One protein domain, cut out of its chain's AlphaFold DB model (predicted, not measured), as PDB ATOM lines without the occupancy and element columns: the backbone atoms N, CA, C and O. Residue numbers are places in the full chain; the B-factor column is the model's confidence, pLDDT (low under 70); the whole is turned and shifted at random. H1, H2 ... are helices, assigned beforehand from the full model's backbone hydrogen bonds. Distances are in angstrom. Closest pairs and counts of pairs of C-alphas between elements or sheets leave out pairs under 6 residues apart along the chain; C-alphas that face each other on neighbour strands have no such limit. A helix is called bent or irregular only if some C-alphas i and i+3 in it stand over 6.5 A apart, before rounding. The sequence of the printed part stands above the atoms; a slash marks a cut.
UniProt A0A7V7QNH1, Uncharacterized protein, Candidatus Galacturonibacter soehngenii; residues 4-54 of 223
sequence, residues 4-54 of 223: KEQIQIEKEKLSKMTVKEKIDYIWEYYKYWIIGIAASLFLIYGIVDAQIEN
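AT A GLANCE: This is residues 4 to 54 of the 223 residues of an uncharacterized protein of Candidatus Galacturonibacter soehngenii (UniProt A0A7V7QNH1). A long helix, H2, is sharply bent into two arms; its longer arm, H2b, sticks out with residues 35 to 54 and makes most of the length, while the shorter arm, H2a, folds back beside the end of a second helix, H1, to make a loose V. The printed part has 51 residues with two named helices, H1 then H2 along the chain, and no named strand; the class is all helix. The whole is extended, with a radius of gyration of the C-alphas of 16.9 A, and spans 50 by 25 by 16 A.

IN THESE COORDINATES: Look first at H2, residues 19 to 54, assigned by its hydrogen bonds as one helix but bent: C-alphas 29 and 32 are 8.0 A apart. Find C-alpha 32 at (13.484, 38.929, -40.840); from there arm H2b, residues 32 to 54, runs 32.5 A to C-alpha 54 at (16.897, 69.171, -29.335). Arm H2a covers residues 19 to 29. H1, residues 4 to 15, begins at C-alpha 4 at (36.644, 29.104, -40.145) and measures 16.5 A.

HOW THE PARTS SIT: At the bend, H2a and H2b stand about perpendicular, at 83 degrees. H1 and H2a are close but not clearly touching; their closest C-alphas, those of Leu 14 and Lys 22, are 6.9 A apart. They run opposite ways at a steep tilt of 50 degrees. H1 and H2b are apart. In H1, H2a and H2b every O i to N i+4 pair is within hydrogen-bond range.

THE WHOLE: The two C-alphas farthest apart are those of Lys 16 and Asn 54, at 50.3 A. The printed part has no cut, and the link from H1 to H2 is tight, with 3 residues. The mean pLDDT of the printed part is 82.6; look for the values under 70 at residues 10 to 15.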
ATOM      1  N   LYS A   4      35.979  28.683 -38.904       72.69
ATOM      2  CA  LYS A   4      36.644  29.104 -40.145       72.69
ATOM      3  C   LYS A   4      36.346  28.185 -41.335       72.69
ATOM      4  O   LYS A   4      36.212  28.682 -42.447       72.69
ATOM      5  N   GLU A   5      36.203  26.880 -41.110       72.88
ATOM      6  CA  GLU A   5      35.882  25.911 -42.170       72.88
ATOM      7  C   GLU A   5      34.432  26.071 -42.646       72.88
ATOM      8  O   GLU A   5      34.169  26.004 -43.844       72.88
ATOM      9  N   GLN A   6      33.499  26.364 -41.733       71.19
ATOM     10  CA  GLN A   6      32.086  26.590 -42.075       71.19
ATOM     11  C   GLN A   6      31.907  27.837 -42.952       71.19
ATOM     12  O   GLN A   6      31.256  27.772 -43.993       71.19
ATOM     13  N   ILE A   7      32.584  28.936 -42.602       73.88
ATOM     14  CA  ILE A   7      32.584  30.175 -43.398       73.88
ATOM     15  C   ILE A   7      33.164  29.945 -44.801       73.88
ATOM     16  O   ILE A   7      32.711  30.547 -45.774       73.88
ATOM     17  N   GLN A   8      34.179  29.088 -44.925       72.69
ATOM     18  CA  GLN A   8      34.844  28.823 -46.199       72.69
ATOM     19  C   GLN A   8      33.972  27.971 -47.135       72.69
ATOM     20  O   GLN A   8      33.884  28.270 -48.327       72.69
ATOM     21  N   ILE A   9      33.244  26.995 -46.583       73.00
ATOM     22  CA  ILE A   9      32.268  26.173 -47.318       73.00
ATOM     23  C   ILE A   9      31.068  27.013 -47.782       73.00
ATOM     24  O   ILE A   9      30.629  26.890 -48.929       73.00
ATOM     25  N   GLU A  10      30.548  27.903 -46.931       66.88
ATOM     26  CA  GLU A  10      29.464  28.818 -47.313       66.88
ATOM     27  C   GLU A  10      29.901  29.813 -48.392       66.88
ATOM     28  O   GLU A  10      29.160  30.046 -49.353       66.88
ATOM     29  N   LYS A  11      31.130  30.341 -48.303       68.19
ATOM     30  CA  LYS A  11      31.711  31.195 -49.350       68.19
ATOM     31  C   LYS A  11      31.835  30.478 -50.690       68.19
ATOM     32  O   LYS A  11      31.494  31.070 -51.715       68.19
ATOM     33  N   GLU A  12      32.297  29.228 -50.712       69.88
ATOM     34  CA  GLU A  12      32.393  28.461 -51.958       69.88
ATOM     35  C   GLU A  12      31.016  28.197 -52.578       69.88
ATOM     36  O   GLU A  12      30.861  28.364 -53.792       69.88
ATOM     37  N   LYS A  13      30.002  27.865 -51.767       65.06
ATOM     38  CA  LYS A  13      28.611  27.717 -52.228       65.06
ATOM     39  C   LYS A  13      28.070  29.014 -52.829       65.06
ATOM     40  O   LYS A  13      27.583  29.002 -53.956       65.06
ATOM     41  N   LEU A  14      28.226  30.135 -52.126       64.88
ATOM     42  CA  LEU A  14      27.783  31.449 -52.597       64.88
ATOM     43  C   LEU A  14      28.548  31.921 -53.840       64.88
ATOM     44  O   LEU A  14      27.995  32.666 -54.646       64.88
ATOM     45  N   SER A  15      29.806  31.513 -54.038       66.12
ATOM     46  CA  SER A  15      30.596  31.888 -55.224       66.12
ATOM     47  C   SER A  15      30.100  31.239 -56.523       66.12
ATOM     48  O   SER A  15      30.276  31.820 -57.590       66.12
ATOM     49  N   LYS A  16      29.433  30.080 -56.424       70.25
ATOM     50  CA  LYS A  16      28.942  29.289 -57.566       70.25
ATOM     51  C   LYS A  16      27.521  29.656 -58.018       70.25
ATOM     52  O   LYS A  16      27.075  29.149 -59.040       70.25
ATOM     53  N   MET A  17      26.824  30.520 -57.279       71.38
ATOM     54  CA  MET A  17      25.451  30.950 -57.577       71.38
ATOM     55  C   MET A  17      25.427  32.195 -58.475       71.38
ATOM     56  O   MET A  17      26.288  33.077 -58.358       71.38
ATOM     57  N   THR A  18      24.414  32.311 -59.330       76.44
ATOM     58  CA  THR A  18      24.141  33.550 -60.075       76.44
ATOM     59  C   THR A  18      23.605  34.648 -59.150       76.44
ATOM     60  O   THR A  18      23.085  34.382 -58.069       76.44
ATOM     61  N   VAL A  19      23.734  35.918 -59.552       73.44
ATOM     62  CA  VAL A  19      23.340  37.083 -58.726       73.44
ATOM     63  C   VAL A  19      21.879  36.997 -58.259       73.44
ATOM     64  O   VAL A  19      21.576  37.371 -57.130       73.44
ATOM     65  N   LYS A  20      20.995  36.443 -59.096       75.75
ATOM     66  CA  LYS A  20      19.570  36.272 -58.797       75.75
ATOM     67  C   LYS A  20      19.330  35.240 -57.687       75.75
ATOM     68  O   LYS A  20      18.656  35.542 -56.713       75.75
ATOM     69  N   GLU A  21      19.989  34.084 -57.775       76.12
ATOM     70  CA  GLU A  21      19.904  33.017 -56.767       76.12
ATOM     71  C   GLU A  21      20.485  33.449 -55.413       76.12
ATOM     72  O   GLU A  21      20.012  33.015 -54.365       76.12
ATOM     73  N   LYS A  22      21.491  34.339 -55.408       76.56
ATOM     74  CA  LYS A  22      22.019  34.919 -54.162       76.56
ATOM     75  C   LYS A  22      21.007  35.840 -53.482       76.56
ATOM     76  O   LYS A  22      20.896  35.796 -52.262       76.56
ATOM     77  N   ILE A  23      20.290  36.664 -54.246       79.19
ATOM     78  CA  ILE A  23      19.257  37.560 -53.705       79.19
ATOM     79  C   ILE A  23      18.089  36.743 -53.148       79.19
ATOM     80  O   ILE A  23      17.670  37.006 -52.023       79.19
ATOM     81  N   ASP A  24      17.631  35.720 -53.876       80.88
ATOM     82  CA  ASP A  24      16.559  34.828 -53.415       80.88
ATOM     83  C   ASP A  24      16.959  34.089 -52.131       80.88
ATOM     84  O   ASP A  24      16.204  34.088 -51.162       80.88
ATOM     85  N   TYR A  25      18.185  33.556 -52.066       77.81
ATOM     86  CA  TYR A  25      18.706  32.899 -50.863       77.81
ATOM     87  C   TYR A  25      18.800  33.855 -49.662       77.81
ATOM     88  O   TYR A  25      18.418  33.501 -48.543       77.81
ATOM     89  N   ILE A  26      19.281  35.085 -49.882       81.19
ATOM     90  CA  ILE A  26      19.353  36.111 -48.836       81.19
ATOM     91  C   ILE A  26      17.950  36.484 -48.352       81.19
ATOM     92  O   ILE A  26      17.727  36.621 -47.150       81.19
ATOM     93  N   TRP A  27      16.991  36.619 -49.264       82.06
ATOM     94  CA  TRP A  27      15.617  36.950 -48.915       82.06
ATOM     95  C   TRP A  27      14.929  35.812 -48.155       82.06
ATOM     96  O   TRP A  27      14.289  36.045 -47.132       82.06
ATOM     97  N   GLU A  28      15.085  34.569 -48.595       83.56
ATOM     98  CA  GLU A  28      14.437  33.423 -47.961       83.56
ATOM     99  C   GLU A  28      14.953  33.186 -46.535       83.56
ATOM    100  O   GLU A  28      14.155  32.967 -45.620       83.56
ATOM    101  N   TYR A  29      16.269  33.312 -46.326       83.06
ATOM    102  CA  TYR A  29      16.910  32.998 -45.047       83.06
ATOM    103  C   TYR A  29      17.059  34.207 -44.102       83.06
ATOM    104  O   TYR A  29      16.926  34.061 -42.887       83.06
ATOM    105  N   TYR A  30      17.299  35.415 -44.630       88.12
ATOM    106  CA  TYR A  30      17.641  36.600 -43.827       88.12
ATOM    107  C   TYR A  30      16.586  37.715 -43.833       88.12
ATOM    108  O   TYR A  30      16.799  38.709 -43.140       88.12
ATOM    109  N   LYS A  31      15.434  37.591 -44.519       86.19
ATOM    110  CA  LYS A  31      14.411  38.669 -44.571       86.19
ATOM    111  C   LYS A  31      14.043  39.263 -43.209       86.19
ATOM    112  O   LYS A  31      13.971  40.479 -43.085       86.19
ATOM    113  N   TYR A  32      13.852  38.439 -42.175       88.25
ATOM    114  CA  TYR A  32      13.484  38.929 -40.840       88.25
ATOM    115  C   TYR A  32      14.633  39.680 -40.161       88.25
ATOM    116  O   TYR A  32      14.396  40.699 -39.517       88.25
ATOM    117  N   TRP A  33      15.875  39.230 -40.356       90.00
ATOM    118  CA  TRP A  33      17.067  39.931 -39.876       90.00
ATOM    119  C   TRP A  33      17.280  41.253 -40.617       90.00
ATOM    120  O   TRP A  33      17.566  42.261 -39.981       90.00
ATOM    121  N   ILE A  34      17.076  41.279 -41.938       89.50
ATOM    122  CA  ILE A  34      17.169  42.495 -42.760       89.50
ATOM    123  C   ILE A  34      16.115  43.516 -42.327       89.50
ATOM    124  O   ILE A  34      16.455  44.673 -42.098       89.50
ATOM    125  N   ILE A  35      14.857  43.092 -42.160       92.56
ATOM    126  CA  ILE A  35      13.778  43.961 -41.672       92.56
ATOM    127  C   ILE A  35      14.086  44.451 -40.253       92.56
ATOM    128  O   ILE A  35      13.923  45.633 -39.978       92.56
ATOM    129  N   GLY A  36      14.573  43.575 -39.370       94.38
ATOM    130  CA  GLY A  36      14.957  43.946 -38.007       94.38
ATOM    131  C   GLY A  36      16.079  44.986 -37.967       94.38
ATOM    132  O   GLY A  36      15.978  45.969 -37.237       94.38
ATOM    133  N   ILE A  37      17.114  44.822 -38.796       94.88
ATOM    134  CA  ILE A  37      18.207  45.794 -38.927       94.88
ATOM    135  C   ILE A  37      17.687  47.108 -39.511       94.88
ATOM    136  O   ILE A  37      17.997  48.165 -38.971       94.88
ATOM    137  N   ALA A  38      16.875  47.066 -40.568       94.75
ATOM    138  CA  ALA A  38      16.301  48.268 -41.169       94.75
ATOM    139  C   ALA A  38      15.415  49.036 -40.175       94.75
ATOM    140  O   ALA A  38      15.558  50.249 -40.038       94.75
ATOM    141  N   ALA A  39      14.561  48.332 -39.426       95.75
ATOM    142  CA  ALA A  39      13.746  48.917 -38.366       95.75
ATOM    143  C   ALA A  39      14.618  49.516 -37.253       95.75
ATOM    144  O   ALA A  39      14.369  50.633 -36.809       95.75
ATOM    145  N   SER A  40      15.680  48.817 -36.842       95.56
ATOM    146  CA  SER A  40      16.620  49.333 -35.847       95.56
ATOM    147  C   SER A  40      17.349  50.586 -36.335       95.56
ATOM    148  O   SER A  40      17.475  51.535 -35.569       95.56
ATOM    149  N   LEU A  41      17.808  50.621 -37.588       96.75
ATOM    150  CA  LEU A  41      18.453  51.796 -38.178       96.75
ATOM    151  C   LEU A  41      17.483  52.974 -38.281       96.75
ATOM    152  O   LEU A  41      17.875  54.098 -37.994       96.75
ATOM    153  N   PHE A  42      16.223  52.719 -38.634       96.50
ATOM    154  CA  PHE A  42      15.186  53.746 -38.674       96.50
ATOM    155  C   PHE A  42      14.915  54.345 -37.286       96.50
ATOM    156  O   PHE A  42      14.847  55.563 -37.142       96.50
ATOM    157  N   LEU A  43      14.833  53.505 -36.248       95.88
ATOM    158  CA  LEU A  43      14.683  53.972 -34.866       95.88
ATOM    159  C   LEU A  43      15.896  54.786 -34.403       95.88
ATOM    160  O   LEU A  43      15.728  55.850 -33.816       95.88
ATOM    161  N   ILE A  44      17.113  54.313 -34.694       96.25
ATOM    162  CA  ILE A  44      18.348  55.039 -34.365       96.25
ATOM    163  C   ILE A  44      18.376  56.387 -35.084       96.25
ATOM    164  O   ILE A  44      18.688  57.393 -34.455       96.25
ATOM    165  N   TYR A  45      18.016  56.422 -36.369       95.25
ATOM    166  CA  TYR A  45      17.925  57.659 -37.136       95.25
ATOM    167  C   TYR A  45      16.965  58.651 -36.476       95.25
ATOM    168  O   TYR A  45      17.371  59.775 -36.215       95.25
ATOM    169  N   GLY A  46      15.748  58.227 -36.118       92.88
ATOM    170  CA  GLY A  46      14.779  59.102 -35.452       92.88
ATOM    171  C   GLY A  46      15.274  59.649 -34.108       92.88
ATOM    172  O   GLY A  46      15.057  60.818 -33.806       92.88
ATOM    173  N   ILE A  47      15.988  58.838 -33.319       93.81
ATOM    174  CA  ILE A  47      16.587  59.287 -32.051       93.81
ATOM    175  C   ILE A  47      17.706  60.302 -32.304       93.81
ATOM    176  O   ILE A  47      17.765  61.321 -31.624       93.81
ATOM    177  N   VAL A  48      18.597  60.032 -33.262       93.00
ATOM    178  CA  VAL A  48      19.717  60.927 -33.593       93.00
ATOM    179  C   VAL A  48      19.203  62.250 -34.149       93.00
ATOM    180  O   VAL A  48      19.664  63.299 -33.714       93.00
ATOM    181  N   ASP A  49      18.231  62.203 -35.053       89.38
ATOM    182  CA  ASP A  49      17.591  63.378 -35.640       89.38
ATOM    183  C   ASP A  49      16.916  64.235 -34.557       89.38
ATOM    184  O   ASP A  49      17.229  65.417 -34.409       89.38
ATOM    185  N   ALA A  50      16.116  63.614 -33.682       88.06
ATOM    186  CA  ALA A  50      15.505  64.299 -32.543       88.06
ATOM    187  C   ALA A  50      16.547  64.872 -31.567       88.06
ATOM    188  O   ALA A  50      16.352  65.958 -31.021       88.06
ATOM    189  N   GLN A  51      17.658  64.170 -31.336       87.25
ATOM    190  CA  GLN A  51      18.729  64.642 -30.460       87.25
ATOM    191  C   GLN A  51      19.457  65.847 -31.061       87.25
ATOM    192  O   GLN A  51      19.734  66.803 -30.334       87.25
ATOM    193  N   ILE A  52      19.764  65.816 -32.361       87.06
ATOM    194  CA  ILE A  52      20.373  66.941 -33.081       87.06
ATOM    195  C   ILE A  52      19.446  68.146 -32.993       87.06
ATOM    196  O   ILE A  52      19.890  69.218 -32.582       87.06
ATOM    197  N   GLU A  53      18.160  67.953 -33.282       83.75
ATOM    198  CA  GLU A  53      17.165  69.012 -33.194       83.75
ATOM    199  C   GLU A  53      17.116  69.580 -31.768       83.75
ATOM    200  O   GLU A  53      17.303  70.775 -31.564       83.75
ATOM    201  N   ASN A  54      16.964  68.743 -30.741       83.44
ATOM    202  CA  ASN A  54      16.897  69.171 -29.335       83.44
ATOM    203  C   ASN A  54      18.180  69.809 -28.791       83.44
ATOM    204  O   ASN A  54      18.104  70.548 -27.815       83.44
TER     205      ASN A  54